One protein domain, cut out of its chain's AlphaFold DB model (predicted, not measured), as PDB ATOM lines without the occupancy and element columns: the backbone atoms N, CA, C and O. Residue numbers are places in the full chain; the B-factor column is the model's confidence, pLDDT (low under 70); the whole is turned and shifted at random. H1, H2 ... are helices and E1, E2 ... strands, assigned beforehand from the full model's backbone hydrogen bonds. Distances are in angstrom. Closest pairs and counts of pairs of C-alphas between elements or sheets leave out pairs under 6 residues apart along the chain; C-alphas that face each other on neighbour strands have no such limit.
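What this domain is: This is residues 62 to 69, 87 to 139 and 157 to 215 of the 360 residues of an uncharacterized protein of Perkinsus olseni (UniProt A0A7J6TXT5). H4 lies near the middle of a small cluster of helices with few contacts: H6 crosses near its last residues, H2 comes near its first ones, and a ribbon of two strands, E1 and E2, packs on it through E1. H1 runs beside H2, while the ribbon's tip at Arg 87 and the short H3 lie at opposite ends of the longest axis. The printed part has 120 residues, with E1, E2 and H1 to H6 in that order, the strands antiparallel, and is mostly helix. It is compact, with a radius of gyration of the C-alphas of 14.2 A and spans of 45 by 34 by 28 A.

Where its parts are: E1, residues 64 to 68, begins at C-alpha 64 (97.921, 242.946, 295.145) and is 12.8 A long; E2, residues 88 to 93, is 13.4 A. H1 is residues 98 to 103; H2, residues 109 to 122, is 18.8 A; H3 is residues 134 to 137. H4, residues 168 to 178, is 14.5 A; H5 is residues 184 to 187; H6, residues 193 to 204, is 16.3 A and ends at C-alpha 204 (100.209, 262.371, 297.390).

How they stand to each other: E1 and E2 are antiparallel, with N 65 and O 92 2.8 A apart, within hydrogen-bond range. The closest C-alphas of E1 and H4 are Met 65 and Ala 177, 6.1 A. H4 and H6 touch at a steep tilt of 66 degrees, closest at C-alphas 178 and 199, 6.6 A. H2 and H4 are close but not clearly touching, C-alphas 111 and 170 being 7.7 A apart. H1 and H2, a helical hairpin, only just touch, with 3 pairs of C-alphas within 8 A, H2 by residues 112 to 116 alone; the closest C-alphas, 101 and 112, are 6.4 A apart. H3 and H5 touch no helix. Every O i to N i+4 pair is within hydrogen-bond range in H1, H2, H4 and H6; H3 and H5 are too short for one.

The domain as a whole: C-alphas 87 and 138, the farthest apart, are 46.7 A apart. Residues 70 to 86 and 140 to 156 are not printed, leaving gaps of 6.0 A and 29.8 A between C-alphas. The link from H2 to H3 is long. Mean pLDDT of the printed part is 76.8; residues under 70 include 87 to 90, 133 to 139 and 182 to 190.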
ATOM      1  N   ASP A  62      92.764 247.956 292.918       80.44
ATOM      2  CA  ASP A  62      93.449 247.221 293.974       80.44
ATOM      3  C   ASP A  62      94.887 246.917 293.561       80.44
ATOM      4  O   ASP A  62      95.136 246.435 292.453       80.44
ATOM      5  N   THR A  63      95.822 247.132 294.484       82.38
ATOM      6  CA  THR A  63      97.190 246.619 294.379       82.38
ATOM      7  C   THR A  63      97.280 245.323 295.173       82.38
ATOM      8  O   THR A  63      96.905 245.271 296.347       82.38
ATOM      9  N   LEU A  64      97.774 244.263 294.535       81.69
ATOM     10  CA  LEU A  64      97.921 242.946 295.145       81.69
ATOM     11  C   LEU A  64      99.400 242.611 295.301       81.69
ATOM     12  O   LEU A  64     100.161 242.672 294.338       81.69
ATOM     13  N   MET A  65      99.783 242.210 296.507       80.06
ATOM     14  CA  MET A  65     101.081 241.623 296.788       80.06
ATOM     15  C   MET A  65     100.944 240.106 296.877       80.06
ATOM     16  O   MET A  65     100.065 239.594 297.571       80.06
ATOM     17  N   ILE A  66     101.813 239.397 296.161       80.12
ATOM     18  CA  ILE A  66     101.805 237.940 296.060       80.12
ATOM     19  C   ILE A  66     103.143 237.429 296.582       80.12
ATOM     20  O   ILE A  66     104.184 237.727 295.998       80.12
ATOM     21  N   TRP A  67     103.121 236.635 297.652       74.25
ATOM     22  CA  TRP A  67     104.292 235.869 298.061       74.25
ATOM     23  C   TRP A  67     104.307 234.553 297.303       74.25
ATOM     24  O   TRP A  67     103.283 233.879 297.151       74.25
ATOM     25  N   THR A  68     105.490 234.186 296.827       70.69
ATOM     26  CA  THR A  68     105.723 232.888 296.208       70.69
ATOM     27  C   THR A  68     106.548 232.055 297.173       70.69
ATOM     28  O   THR A  68     107.521 232.540 297.752       70.69
ATOM     29  N   ALA A  69     106.121 230.820 297.431       57.78
ATOM     30  CA  ALA A  69     106.975 229.900 298.167       57.78
ATOM     31  C   ALA A  69     108.132 229.473 297.249       57.78
ATOM     32  O   ALA A  69     107.870 229.148 296.086       57.78
ATOM     33  N   ARG A  87     103.704 229.160 292.899       44.78
ATOM     34  CA  ARG A  87     102.789 228.795 293.990       44.78
ATOM     35  C   ARG A  87     102.548 230.026 294.850       44.78
ATOM     36  O   ARG A  87     103.439 230.441 295.587       44.78
ATOM     37  N   VAL A  88     101.345 230.595 294.748       53.94
ATOM     38  CA  VAL A  88     100.877 231.671 295.632       53.94
ATOM     39  C   VAL A  88     100.805 231.116 297.053       53.94
ATOM     40  O   VAL A  88      99.961 230.268 297.340       53.94
ATOM     41  N   SER A  89     101.728 231.534 297.919       58.06
ATOM     42  CA  SER A  89     101.783 231.096 299.318       58.06
ATOM     43  C   SER A  89     100.964 232.004 300.229       58.06
ATOM     44  O   SER A  89     100.313 231.519 301.151       58.06
ATOM     45  N   ASP A  90     100.949 233.303 299.935       63.91
ATOM     46  CA  ASP A  90     100.111 234.299 300.596       63.91
ATOM     47  C   ASP A  90      99.774 235.419 299.600       63.91
ATOM     48  O   ASP A  90     100.557 235.727 298.697       63.91
ATOM     49  N   THR A  91      98.591 236.013 299.734       73.06
ATOM     50  CA  THR A  91      98.155 237.158 298.920       73.06
ATOM     51  C   THR A  91      97.591 238.235 299.826       73.06
ATOM     52  O   THR A  91      96.704 237.978 300.641       73.06
ATOM     53  N   LEU A  92      98.081 239.461 299.667       76.06
ATOM     54  CA  LEU A  92      97.651 240.607 300.455       76.06
ATOM     55  C   LEU A  92      97.215 241.730 299.524       76.06
ATOM     56  O   LEU A  92      98.002 242.226 298.721       76.06
ATOM     57  N   THR A  93      95.966 242.163 299.660       84.25
ATOM     58  CA  THR A  93      95.532 243.435 299.081       84.25
ATOM     59  C   THR A  93      96.156 244.562 299.887       84.25
ATOM     60  O   THR A  93      95.992 244.617 301.104       84.25
ATOM     61  N   VAL A  94      96.888 245.453 299.226       84.88
ATOM     62  CA  VAL A  94      97.563 246.568 299.892       84.88
ATOM     63  C   VAL A  94      96.505 247.561 300.375       84.88
ATOM     64  O   VAL A  94      95.793 248.129 299.547       84.88
ATOM     65  N   PRO A  95      96.361 247.791 301.692       87.62
ATOM     66  CA  PRO A  95      95.408 248.769 302.188       87.62
ATOM     67  C   PRO A  95      95.983 250.178 302.012       87.62
ATOM     68  O   PRO A  95      97.018 250.512 302.584       87.62
ATOM     69  N   VAL A  96      95.283 251.012 301.249       86.75
ATOM     70  CA  VAL A  96      95.733 252.354 300.851       86.75
ATOM     71  C   VAL A  96      95.050 253.485 301.621       86.75
ATOM     72  O   VAL A  96      95.489 254.626 301.557       86.75
ATOM     73  N   THR A  97      94.017 253.189 302.418       87.19
ATOM     74  CA  THR A  97      93.377 254.170 303.316       87.19
ATOM     75  C   THR A  97      93.328 253.690 304.759       87.19
ATOM     76  O   THR A  97      93.307 252.490 305.048       87.19
ATOM     77  N   ARG A  98      93.191 254.634 305.696       86.88
ATOM     78  CA  ARG A  98      92.940 254.350 307.116       86.88
ATOM     79  C   ARG A  98      91.792 253.354 307.303       86.88
ATOM     80  O   ARG A  98      91.924 252.393 308.059       86.88
ATOM     81  N   GLN A  99      90.666 253.556 306.613       87.00
ATOM     82  CA  GLN A  99      89.496 252.680 306.732       87.00
ATOM     83  C   GLN A  99      89.797 251.255 306.247       87.00
ATOM     84  O   GLN A  99      89.381 250.289 306.894       87.00
ATOM     85  N   GLN A 100      90.536 251.121 305.143       88.88
ATOM     86  CA  GLN A 100      90.960 249.824 304.628       88.88
ATOM     87  C   GLN A 100      91.917 249.130 305.598       88.88
ATOM     88  O   GLN A 100      91.681 247.968 305.919       88.88
ATOM     89  N   ILE A 101      92.903 249.840 306.165       89.69
ATOM     90  CA  ILE A 101      93.816 249.295 307.187       89.69
ATOM     91  C   ILE A 101      93.018 248.729 308.370       89.69
ATOM     92  O   ILE A 101      93.254 247.599 308.804       89.69
ATOM     93  N   PHE A 102      92.020 249.466 308.870       88.75
ATOM     94  CA  PHE A 102      91.177 248.992 309.972       88.75
ATOM     95  C   PHE A 102      90.375 247.736 309.610       88.75
ATOM     96  O   PHE A 102      90.334 246.790 310.404       88.75
ATOM     97  N   LYS A 103      89.773 247.694 308.416       89.38
ATOM     98  CA  LYS A 103      88.940 246.575 307.943       89.38
ATOM     99  C   LYS A 103      89.745 245.374 307.430       89.38
ATOM    100  O   LYS A 103      89.173 244.297 307.274       89.38
ATOM    101  N   HIS A 104      91.048 245.528 307.194       88.25
ATOM    102  CA  HIS A 104      91.875 244.508 306.556       88.25
ATOM    103  C   HIS A 104      91.943 243.218 307.392       88.25
ATOM    104  O   HIS A 104      92.349 243.251 308.554       88.25
ATOM    105  N   LYS A 105      91.556 242.069 306.827       86.75
ATOM    106  CA  LYS A 105      91.496 240.788 307.564       86.75
ATOM    107  C   LYS A 105      92.855 240.093 307.687       86.75
ATOM    108  O   LYS A 105      93.097 239.433 308.687       86.75
ATOM    109  N   GLY A 106      93.739 240.276 306.705       82.56
ATOM    110  CA  GLY A 106      95.077 239.665 306.681       82.56
ATOM    111  C   GLY A 106      96.126 240.350 307.566       82.56
ATOM    112  O   GLY A 106      97.258 239.877 307.630       82.56
ATOM    113  N   LEU A 107      95.758 241.452 308.237       83.56
ATOM    114  CA  LEU A 107      96.628 242.176 309.168       83.56
ATOM    115  C   LEU A 107      96.157 241.957 310.607       83.56
ATOM    116  O   LEU A 107      94.983 242.166 310.932       83.56
ATOM    117  N   SER A 108      97.087 241.598 311.483       87.06
ATOM    118  CA  SER A 108      96.870 241.528 312.924       87.06
ATOM    119  C   SER A 108      96.630 242.919 313.526       87.06
ATOM    120  O   SER A 108      96.981 243.956 312.959       87.06
ATOM    121  N   LEU A 109      96.042 242.965 314.724       87.25
ATOM    122  CA  LEU A 109      95.820 244.230 315.437       87.25
ATOM    123  C   LEU A 109      97.131 244.967 315.755       87.25
ATOM    124  O   LEU A 109      97.135 246.197 315.802       87.25
ATOM    125  N   LEU A 110      98.225 244.231 315.975       85.38
ATOM    126  CA  LEU A 110      99.539 244.813 316.233       85.38
ATOM    127  C   LEU A 110     100.111 245.456 314.966       85.38
ATOM    128  O   LEU A 110     100.482 246.628 315.011       85.38
ATOM    129  N   GLU A 111     100.085 244.736 313.840       85.31
ATOM    130  CA  GLU A 111     100.539 245.244 312.537       85.31
ATOM    131  C   GLU A 111      99.760 246.501 312.134       85.31
ATOM    132  O   GLU A 111     100.360 247.498 311.746       85.31
ATOM    133  N   LYS A 112      98.431 246.517 312.320       88.31
ATOM    134  CA  LYS A 112      97.600 247.706 312.047       88.31
ATOM    135  C   LYS A 112      98.023 248.924 312.871       88.31
ATOM    136  O   LYS A 112      98.057 250.036 312.352       88.31
ATOM    137  N   ARG A 113      98.332 248.733 314.159       86.38
ATOM    138  CA  ARG A 113      98.781 249.820 315.048       86.38
ATOM    139  C   ARG A 113     100.164 250.331 314.656       86.38
ATOM    140  O   ARG A 113     100.364 251.542 314.642       86.38
ATOM    141  N   GLN A 114     101.093 249.428 314.346       84.81
ATOM    142  CA  GLN A 114     102.443 249.776 313.896       84.81
ATOM    143  C   GLN A 114     102.403 250.530 312.565       84.81
ATOM    144  O   GLN A 114     103.005 251.593 312.469       84.81
ATOM    145  N   LEU A 115     101.617 250.044 311.600       86.25
ATOM    146  CA  LEU A 115     101.417 250.680 310.300       86.25
ATOM    147  C   LEU A 115     100.852 252.096 310.438       86.25
ATOM    148  O   LEU A 115     101.424 253.043 309.908       86.25
ATOM    149  N   MET A 116      99.762 252.259 311.195       87.00
ATOM    150  CA  MET A 116      99.168 253.581 311.399       87.00
ATOM    151  C   MET A 116     100.134 254.534 312.105       87.00
ATOM    152  O   MET A 116     100.263 255.670 311.669       87.00
ATOM    153  N   LYS A 117     100.843 254.077 313.149       84.56
ATOM    154  CA  LYS A 117     101.844 254.894 313.853       84.56
ATOM    155  C   LYS A 117     102.979 255.320 312.920       84.56
ATOM    156  O   LYS A 117     103.401 256.472 312.966       84.56
ATOM    157  N   PHE A 118     103.456 254.402 312.083       85.44
ATOM    158  CA  PHE A 118     104.506 254.677 311.113       85.44
ATOM    159  C   PHE A 118     104.068 255.758 310.118       85.44
ATOM    160  O   PHE A 118     104.732 256.787 310.014       85.44
ATOM    161  N   LEU A 119     102.903 255.584 309.484       83.31
ATOM    162  CA  LEU A 119     102.356 256.537 308.513       83.31
ATOM    163  C   LEU A 119     102.099 257.922 309.124       83.31
ATOM    164  O   LEU A 119     102.367 258.932 308.486       83.31
ATOM    165  N   THR A 120     101.603 257.998 310.364       78.81
ATOM    166  CA  THR A 120     101.253 259.291 310.979       78.81
ATOM    167  C   THR A 120     102.418 260.018 311.640       78.81
ATOM    168  O   THR A 120     102.299 261.209 311.905       78.81
ATOM    169  N   THR A 121     103.494 259.320 312.012       76.12
ATOM    170  CA  THR A 121     104.521 259.884 312.909       76.12
ATOM    171  C   THR A 121     105.945 259.698 312.404       76.12
ATOM    172  O   THR A 121     106.782 260.557 312.662       76.12
ATOM    173  N   SER A 122     106.243 258.599 311.713       71.25
ATOM    174  CA  SER A 122     107.620 258.226 311.357       71.25
ATOM    175  C   SER A 122     107.948 258.445 309.882       71.25
ATOM    176  O   SER A 122     109.102 258.676 309.556       71.25
ATOM    177  N   ALA A 123     106.948 258.405 309.003       69.69
ATOM    178  CA  ALA A 123     107.139 258.447 307.557       69.69
ATOM    179  C   ALA A 123     107.281 259.864 306.960       69.69
ATOM    180  O   ALA A 123     107.371 259.979 305.745       69.69
ATOM    181  N   ASN A 124     107.263 260.933 307.776       76.06
ATOM    182  CA  ASN A 124     107.374 262.339 307.340       76.06
ATOM    183  C   ASN A 124     106.547 262.659 306.071       76.06
ATOM    184  O   ASN A 124     107.068 263.148 305.068       76.06
ATOM    185  N   LEU A 125     105.266 262.277 306.090       77.69
ATOM    186  CA  LEU A 125     104.378 262.361 304.931       77.69
ATOM    187  C   LEU A 125     103.718 263.737 304.817       77.69
ATOM    188  O   LEU A 125     103.425 264.360 305.844       77.69
ATOM    189  N   PRO A 126     103.401 264.182 303.588       72.00
ATOM    190  CA  PRO A 126     102.565 265.355 303.398       72.00
ATOM    191  C   PRO A 126     101.175 265.129 304.007       72.00
ATOM    192  O   PRO A 126     100.716 263.984 304.131       72.00
ATOM    193  N   PRO A 127     100.481 266.209 304.402       69.25
ATOM    194  CA  PRO A 127      99.134 266.099 304.927       69.25
ATOM    195  C   PRO A 127      98.218 265.494 303.857       69.25
ATOM    196  O   PRO A 127      98.031 266.059 302.786       69.25
ATOM    197  N   THR A 128      97.658 264.322 304.154       72.56
ATOM    198  CA  THR A 128      96.714 263.616 303.283       72.56
ATOM    199  C   THR A 128      95.498 263.163 304.076       72.56
ATOM    200  O   THR A 128      95.600 262.699 305.219       72.56
ATOM    201  N   LEU A 129      94.332 263.235 303.445       70.56
ATOM    202  CA  LEU A 129      93.076 262.754 304.015       70.56
ATOM    203  C   LEU A 129      93.052 261.226 304.140       70.56
ATOM    204  O   LEU A 129      92.365 260.696 305.013       70.56
ATOM    205  N   ALA A 130      93.876 260.522 303.352       74.19
ATOM    206  CA  ALA A 130      93.916 259.062 303.327       74.19
ATOM    207  C   ALA A 130      94.256 258.452 304.698       74.19
ATOM    208  O   ALA A 130      93.771 257.362 305.035       74.19
ATOM    209  N   PHE A 131      95.055 259.157 305.511       77.75
ATOM    210  CA  PHE A 131      95.543 258.670 306.808       77.75
ATOM    211  C   PHE A 131      95.173 259.554 308.007       77.75
ATOM    212  O   PHE A 131      95.308 259.118 309.158       77.75
ATOM    213  N   GLN A 132      94.647 260.757 307.776       72.56
ATOM    214  CA  GLN A 132      94.199 261.647 308.844       72.56
ATOM    215  C   GLN A 132      92.851 261.207 309.441       72.56
ATOM    216  O   GLN A 132      92.101 260.413 308.875       72.56
ATOM    217  N   SER A 133      92.558 261.668 310.659       64.38
ATOM    218  CA  SER A 133      91.241 261.473 311.283       64.38
ATOM    219  C   SER A 133      90.438 262.762 311.245       64.38
ATOM    220  O   SER A 133      91.024 263.827 311.420       64.38
ATOM    221  N   ALA A 134      89.109 262.664 311.166       59.44
ATOM    222  CA  ALA A 134      88.211 263.817 311.294       59.44
ATOM    223  C   ALA A 134      88.481 264.653 312.564       59.44
ATOM    224  O   ALA A 134      88.352 265.869 312.544       59.44
ATOM    225  N   ALA A 135      88.940 264.020 313.652       56.75
ATOM    226  CA  ALA A 135      89.326 264.706 314.888       56.75
ATOM    227  C   ALA A 135      90.623 265.537 314.775       56.75
ATOM    228  O   ALA A 135      90.815 266.460 315.556       56.75
ATOM    229  N   ALA A 136      91.509 265.204 313.832       60.06
ATOM    230  CA  ALA A 136      92.767 265.917 313.594       60.06
ATOM    231  C   ALA A 136      92.601 267.083 312.606       60.06
ATOM    232  O   ALA A 136      93.331 268.060 312.698       60.06
ATOM    233  N   VAL A 137      91.643 266.973 311.678       58.06
ATOM    234  CA  VAL A 137      91.380 267.978 310.634       58.06
ATOM    235  C   VAL A 137      90.292 268.968 311.059       58.06
ATOM    236  O   VAL A 137      90.329 270.115 310.632       58.06
ATOM    237  N   GLY A 138      89.371 268.551 311.939       54.06
ATOM    238  CA  GLY A 138      88.113 269.245 312.229       54.06
ATOM    239  C   GLY A 138      86.988 268.697 311.343       54.06
ATOM    240  O   GLY A 138      87.194 268.435 310.162       54.06
ATOM    241  N   THR A 139      85.795 268.464 311.899       52.94
ATOM    242  CA  THR A 139      84.661 267.875 311.153       52.94
ATOM    243  C   THR A 139      84.120 268.783 310.055       52.94
ATOM    244  O   THR A 139      83.609 268.276 309.058       52.94
ATOM    245  N   GLN A 157     112.544 267.004 302.053       56.56
ATOM    246  CA  GLN A 157     112.640 266.083 300.915       56.56
ATOM    247  C   GLN A 157     113.962 265.295 300.909       56.56
ATOM    248  O   GLN A 157     114.093 264.346 300.139       56.56
ATOM    249  N   ALA A 158     114.927 265.671 301.759       58.53
ATOM    250  CA  ALA A 158     116.167 264.940 301.986       58.53
ATOM    251  C   ALA A 158     116.105 264.017 303.219       58.53
ATOM    252  O   ALA A 158     117.094 263.348 303.523       58.53
ATOM    253  N   ALA A 159     114.967 263.950 303.921       67.88
ATOM    254  CA  ALA A 159     114.801 263.048 305.049       67.88
ATOM    255  C   ALA A 159     114.851 261.588 304.587       67.88
ATOM    256  O   ALA A 159     114.162 261.169 303.657       67.88
ATOM    257  N   GLU A 160     115.664 260.800 305.274       70.69
ATOM    258  CA  GLU A 160     115.815 259.382 304.998       70.69
ATOM    259  C   GLU A 160     114.667 258.593 305.639       70.69
ATOM    260  O   GLU A 160     114.418 258.709 306.844       70.69
ATOM    261  N   LEU A 161     113.960 257.779 304.848       72.81
ATOM    262  CA  LEU A 161     112.892 256.932 305.373       72.81
ATOM    263  C   LEU A 161     113.486 255.772 306.164       72.81
ATOM    264  O   LEU A 161     114.099 254.888 305.576       72.81
ATOM    265  N   ASP A 162     113.261 255.737 307.477       77.00
ATOM    266  CA  ASP A 162     113.714 254.634 308.325       77.00
ATOM    267  C   ASP A 162     112.632 253.556 308.477       77.00
ATOM    268  O   ASP A 162     111.708 253.663 309.293       77.00
ATOM    269  N   LEU A 163     112.766 252.481 307.698       76.12
ATOM    270  CA  LEU A 163     111.854 251.340 307.741       76.12
ATOM    271  C   LEU A 163     112.241 250.289 308.795       76.12
ATOM    272  O   LEU A 163     111.515 249.308 308.959       76.12
ATOM    273  N   SER A 164     113.331 250.478 309.553       74.44
ATOM    274  CA  SER A 164     113.799 249.507 310.563       74.44
ATOM    275  C   SER A 164     112.790 249.252 311.689       74.44
ATOM    276  O   SER A 164     112.842 248.232 312.374       74.44
ATOM    277  N   THR A 165     111.846 250.175 311.873       74.62
ATOM    278  CA  THR A 165     110.781 250.081 312.877       74.62
ATOM    279  C   THR A 165     109.651 249.123 312.485       74.62
ATOM    280  O   THR A 165     108.838 248.763 313.343       74.62
ATOM    281  N   LEU A 166     109.580 248.705 311.214       78.44
ATOM    282  CA  LEU A 166     108.518 247.852 310.688       78.44
ATOM    283  C   LEU A 166     108.895 246.357 310.729       78.44
ATOM    284  O   LEU A 166     110.038 245.993 310.460       78.44
ATOM    285  N   PRO A 167     107.931 245.457 311.011       79.19
ATOM    286  CA  PRO A 167     108.105 244.017 310.820       79.19
ATOM    287  C   PRO A 167     108.451 243.670 309.367       79.19
ATOM    288  O   PRO A 167     107.935 244.314 308.456       79.19
ATOM    289  N   SER A 168     109.218 242.595 309.148       76.56
ATOM    290  CA  SER A 168     109.651 242.140 307.810       76.56
ATOM    291  C   SER A 168     108.505 242.039 306.797       76.56
ATOM    292  O   SER A 168     108.610 242.537 305.685       76.56
ATOM    293  N   ARG A 169     107.352 241.502 307.207       77.06
ATOM    294  CA  ARG A 169     106.174 241.385 306.335       77.06
ATOM    295  C   ARG A 169     105.618 242.738 305.873       77.06
ATOM    296  O   ARG A 169     105.196 242.870 304.729       77.06
ATOM    297  N   LEU A 170     105.590 243.740 306.756       78.81
ATOM    298  CA  LEU A 170     105.145 245.092 306.397       78.81
ATOM    299  C   LEU A 170     106.218 245.826 305.595       78.81
ATOM    300  O   LEU A 170     105.880 246.555 304.669       78.81
ATOM    301  N   LEU A 171     107.489 245.604 305.930       81.19
ATOM    302  CA  LEU A 171     108.638 246.129 305.204       81.19
ATOM    303  C   LEU A 171     108.589 245.724 303.727       81.19
ATOM    304  O   LEU A 171     108.688 246.592 302.863       81.19
ATOM    305  N   ASP A 172     108.365 244.439 303.443       80.06
ATOM    306  CA  ASP A 172     108.229 243.941 302.072       80.06
ATOM    307  C   ASP A 172     107.022 244.588 301.373       80.06
ATOM    308  O   ASP A 172     107.123 245.036 300.232       80.06
ATOM    309  N   GLY A 173     105.893 244.723 302.079       80.56
ATOM    310  CA  GLY A 173     104.708 245.423 301.574       80.56
ATOM    311  C   GLY A 173     104.993 246.860 301.143       80.56
ATOM    312  O   GLY A 173     104.589 247.270 300.055       80.56
ATOM    313  N   PHE A 174     105.729 247.617 301.954       80.69
ATOM    314  CA  PHE A 174     106.127 248.974 301.591       80.69
ATOM    315  C   PHE A 174     107.088 248.991 300.409       80.69
ATOM    316  O   PHE A 174     106.857 249.742 299.468       80.69
ATOM    317  N   LYS A 175     108.132 248.161 300.421       79.69
ATOM    318  CA  LYS A 175     109.143 248.147 299.357       79.69
ATOM    319  C   LYS A 175     108.536 247.798 298.006       79.69
ATOM    320  O   LYS A 175     108.607 248.598 297.079       79.69
ATOM    321  N   TYR A 176     107.883 246.647 297.919       80.12
ATOM    322  CA  TYR A 176     107.436 246.102 296.643       80.12
ATOM    323  C   TYR A 176     106.094 246.661 296.185       80.12
ATOM    324  O   TYR A 176     105.890 246.858 294.991       80.12
ATOM    325  N   ALA A 177     105.166 246.893 297.115       80.88
ATOM    326  CA  ALA A 177     103.770 247.135 296.763       80.88
ATOM    327  C   ALA A 177     103.345 248.609 296.883       80.88
ATOM    328  O   ALA A 177     102.335 248.996 296.298       80.88
ATOM    329  N   VAL A 178     104.103 249.429 297.621       84.19
ATOM    330  CA  VAL A 178     103.862 250.878 297.759       84.19
ATOM    331  C   VAL A 178     104.942 251.681 297.039       84.19
ATOM    332  O   VAL A 178     104.631 252.527 296.207       84.19
ATOM    333  N   CYS A 179     106.212 251.398 297.321       83.19
ATOM    334  CA  CYS A 179     107.351 252.085 296.717       83.19
ATOM    335  C   CYS A 179     107.762 251.480 295.368       83.19
ATOM    336  O   CYS A 179     108.520 252.115 294.639       83.19
ATOM    337  N   PHE A 180     107.275 250.286 295.011       78.81
ATOM    338  CA  PHE A 180     107.641 249.568 293.780       78.81
ATOM    339  C   PHE A 180     109.155 249.519 293.550       78.81
ATOM    340  O   PHE A 180     109.645 249.718 292.434       78.81
ATOM    341  N   ASP A 181     109.898 249.326 294.632       75.88
ATOM    342  CA  ASP A 181     111.326 249.109 294.571       75.88
ATOM    343  C   ASP A 181     111.606 247.629 294.314       75.88
ATOM    344  O   ASP A 181     110.983 246.754 294.916       75.88
ATOM    345  N   VAL A 182     112.503 247.365 293.370       69.31
ATOM    346  CA  VAL A 182     112.800 246.021 292.852       69.31
ATOM    347  C   VAL A 182     114.284 245.683 293.030       69.31
ATOM    348  O   VAL A 182     114.664 244.531 292.841       69.31
ATOM    349  N   ASP A 183     115.131 246.654 293.396       67.62
ATOM    350  CA  ASP A 183     116.559 246.400 293.593       67.62
ATOM    351  C   ASP A 183     116.836 245.900 295.012       67.62
ATOM    352  O   ASP A 183     116.912 246.673 295.968       67.62
ATOM    353  N   GLU A 184     117.023 244.585 295.149       63.12
ATOM    354  CA  GLU A 184     117.264 243.977 296.457       63.12
ATOM    355  C   GLU A 184     118.584 244.411 297.112       63.12
ATOM    356  O   GLU A 184     118.733 244.318 298.335       63.12
ATOM    357  N   ASN A 185     119.542 244.912 296.323       58.88
ATOM    358  CA  ASN A 185     120.878 245.255 296.806       58.88
ATOM    359  C   ASN A 185     120.903 246.589 297.568       58.88
ATOM    360  O   ASN A 185     121.694 246.747 298.504       58.88
ATOM    361  N   ASP A 186     120.003 247.517 297.229       57.84
ATOM    362  CA  ASP A 186     119.907 248.845 297.856       57.84
ATOM    363  C   ASP A 186     119.206 248.805 299.235       57.84
ATOM    364  O   ASP A 186     119.163 249.795 299.969       57.84
ATOM    365  N   TRP A 187     118.699 247.645 299.667       62.28
ATOM    366  CA  TRP A 187     117.901 247.517 300.894       62.28
ATOM    367  C   TRP A 187     118.662 247.161 302.164       62.28
ATOM    368  O   TRP A 187     118.045 247.088 303.232       62.28
ATOM    369  N   SER A 188     119.974 246.945 302.084       61.94
ATOM    370  CA  SER A 188     120.791 246.492 303.221       61.94
ATOM    371  C   SER A 188     120.663 247.388 304.464       61.94
ATOM    372  O   SER A 188     120.707 246.887 305.588       61.94
ATOM    373  N   ASN A 189     120.409 248.686 304.272       67.56
ATOM    374  CA  ASN A 189     120.291 249.653 305.362       67.56
ATOM    375  C   ASN A 189     118.845 250.004 305.756       67.56
ATOM    376  O   ASN A 189     118.662 250.692 306.757       67.56
ATOM    377  N   ASN A 190     117.819 249.542 305.018       69.94
ATOM    378  CA  ASN A 190     116.393 249.894 305.218       69.94
ATOM    379  C   ASN A 190     116.123 251.403 305.369       69.94
ATOM    380  O   ASN A 190     115.158 251.819 306.015       69.94
ATOM    381  N   LYS A 191     117.011 252.192 304.775       73.75
ATOM    382  CA  LYS A 191     117.111 253.631 304.885       73.75
ATOM    383  C   LYS A 191     117.461 254.170 303.511       73.75
ATOM    384  O   LYS A 191     118.438 253.725 302.913       73.75
ATOM    385  N   SER A 192     116.587 255.009 302.965       76.12
ATOM    386  CA  SER A 192     116.772 255.571 301.629       76.12
ATOM    387  C   SER A 192     115.927 256.825 301.440       76.12
ATOM    388  O   SER A 192     114.743 256.864 301.788       76.12
ATOM    389  N   VAL A 193     116.547 257.843 300.847       77.75
ATOM    390  CA  VAL A 193     115.868 259.058 300.379       77.75
ATOM    391  C   VAL A 193     114.984 258.742 299.166       77.75
ATOM    392  O   VAL A 193     113.895 259.294 299.029       77.75
ATOM    393  N   ASP A 194     115.390 257.798 298.315       77.38
ATOM    394  CA  ASP A 194     114.610 257.409 297.138       77.38
ATOM    395  C   ASP A 194     113.321 256.679 297.533       77.38
ATOM    396  O   ASP A 194     112.257 256.947 296.971       77.38
ATOM    397  N   LEU A 195     113.377 255.827 298.564       78.94
ATOM    398  CA  LEU A 195     112.178 255.209 299.137       78.94
ATOM    399  C   LEU A 195     111.246 256.251 299.759       78.94
ATOM    400  O   LEU A 195     110.035 256.163 299.557       78.94
ATOM    401  N   GLN A 196     111.796 257.245 300.468       81.19
ATOM    402  CA  GLN A 196     111.002 258.348 301.011       81.19
ATOM    403  C   GLN A 196     110.245 259.064 299.896       81.19
ATOM    404  O   GLN A 196     109.039 259.279 299.990       81.19
ATOM    405  N   ARG A 197     110.939 259.401 298.811       80.06
ATOM    406  CA  ARG A 197     110.345 260.143 297.705       80.06
ATOM    407  C   ARG A 197     109.270 259.345 296.974       80.06
ATOM    408  O   ARG A 197     108.218 259.894 296.653       80.06
ATOM    409  N   ARG A 198     109.490 258.045 296.759       82.69
ATOM    410  CA  ARG A 198     108.487 257.149 296.159       82.69
ATOM    411  C   ARG A 198     107.263 256.984 297.053       82.69
ATOM    412  O   ARG A 198     106.142 257.013 296.552       82.69
ATOM    413  N   LEU A 199     107.462 256.874 298.366       85.31
ATOM    414  CA  LEU A 199     106.365 256.834 299.324       85.31
ATOM    415  C   LEU A 199     105.566 258.145 299.309       85.31
ATOM    416  O   LEU A 199     104.341 258.096 299.242       85.31
ATOM    417  N   ILE A 200     106.235 259.301 299.323       84.12
ATOM    418  CA  ILE A 200     105.578 260.612 299.203       84.12
ATOM    419  C   ILE A 200     104.755 260.665 297.912       84.12
ATOM    420  O   ILE A 200     103.555 260.906 297.978       84.12
ATOM    421  N   GLN A 201     105.358 260.344 296.765       85.38
ATOM    422  CA  GLN A 201     104.690 260.326 295.461       85.38
ATOM    423  C   GLN A 201     103.444 259.422 295.447       85.38
ATOM    424  O   GLN A 201     102.403 259.796 294.897       85.38
ATOM    425  N   PHE A 202     103.525 258.242 296.067       87.06
ATOM    426  CA  PHE A 202     102.384 257.344 296.214       87.06
ATOM    427  C   PHE A 202     101.283 257.975 297.068       87.06
ATOM    428  O   PHE A 202     100.129 258.025 296.650       87.06
ATOM    429  N   VAL A 203     101.641 258.489 298.246       87.19
ATOM    430  CA  VAL A 203     100.697 259.043 299.225       87.19
ATOM    431  C   VAL A 203     100.015 260.309 298.718       87.19
ATOM    432  O   VAL A 203      98.814 260.476 298.912       87.19
ATOM    433  N   GLU A 204     100.751 261.176 298.033       85.88
ATOM    434  CA  GLU A 204     100.209 262.371 297.390       85.88
ATOM    435  C   GLU A 204      99.245 262.056 296.243       85.88
ATOM    436  O   GLU A 204      98.413 262.886 295.890       85.88
ATOM    437  N   SER A 205      99.353 260.861 295.661       87.69
ATOM    438  CA  SER A 205      98.441 260.400 294.615       87.69
ATOM    439  C   SER A 205      97.166 259.775 295.176       87.69
ATOM    440  O   SER A 205      96.224 259.540 294.422       87.69
ATOM    441  N   LEU A 206      97.108 259.493 296.480       88.38
ATOM    442  CA  LEU A 206      95.924 258.918 297.106       88.38
ATOM    443  C   LEU A 206      94.809 259.952 297.218       88.38
ATOM    444  O   LEU A 206      95.024 261.081 297.640       88.38
ATOM    445  N   GLN A 207      93.592 259.505 296.918       84.06
ATOM    446  CA  GLN A 207      92.358 260.277 297.068       84.06
ATOM    447  C   GLN A 207      92.303 261.603 296.287       84.06
ATOM    448  O   GLN A 207      91.537 262.497 296.632       84.06
ATOM    449  N   VAL A 208      93.080 261.722 295.206       85.44
ATOM    450  CA  VAL A 208      93.060 262.906 294.327       85.44
ATOM    451  C   VAL A 208      91.743 262.996 293.548       85.44
ATOM    452  O   VAL A 208      91.155 264.064 293.444       85.44
ATOM    453  N   TYR A 209      91.266 261.869 293.010       84.88
ATOM    454  CA  TYR A 209      90.069 261.821 292.154       84.88
ATOM    455  C   TYR A 209      88.883 261.071 292.771       84.88
ATOM    456  O   TYR A 209      87.782 261.107 292.224       84.88
ATOM    457  N   ASP A 210      89.086 260.353 293.878       80.50
ATOM    458  CA  ASP A 210      88.022 259.642 294.585       80.50
ATOM    459  C   ASP A 210      88.292 259.522 296.087       80.50
ATOM    460  O   ASP A 210      89.370 259.842 296.573       80.50
ATOM    461  N   SER A 211      87.313 259.024 296.838       77.44
ATOM    462  CA  SER A 211      87.474 258.718 298.262       77.44
ATOM    463  C   SER A 211      87.930 257.278 298.540       77.44
ATOM    464  O   SER A 211      88.288 256.963 299.679       77.44
ATOM    465  N   ASP A 212      87.963 256.409 297.525       75.56
ATOM    466  CA  ASP A 212      88.312 254.987 297.642       75.56
ATOM    467  C   ASP A 212      89.826 254.759 297.820       75.56
ATOM    468  O   ASP A 212      90.240 253.676 298.237       75.56
ATOM    469  N   GLY A 213      90.650 255.785 297.575       76.94
ATOM    470  CA  GLY A 213      92.094 255.754 297.821       76.94
ATOM    471  C   GLY A 213      92.912 255.287 296.627       76.94
ATOM    472  O   GLY A 213      94.006 254.765 296.804       76.94
ATOM    473  N   CYS A 214      92.410 255.456 295.407       85.38
ATOM    474  CA  CYS A 214      93.159 255.077 294.219       85.38
ATOM    475  C   CYS A 214      94.390 255.982 294.003       85.38
ATOM    476  O   CYS A 214      94.238 257.195 293.870       85.38
ATOM    477  N   ALA A 215      95.586 255.385 293.903       87.75
ATOM    478  CA  ALA A 215      96.835 256.093 293.588       87.75
ATOM    479  C   ALA A 215      97.159 256.152 292.083       87.75
ATOM    480  O   ALA A 215      98.025 256.934 291.689       87.75
TER     481      ALA A 215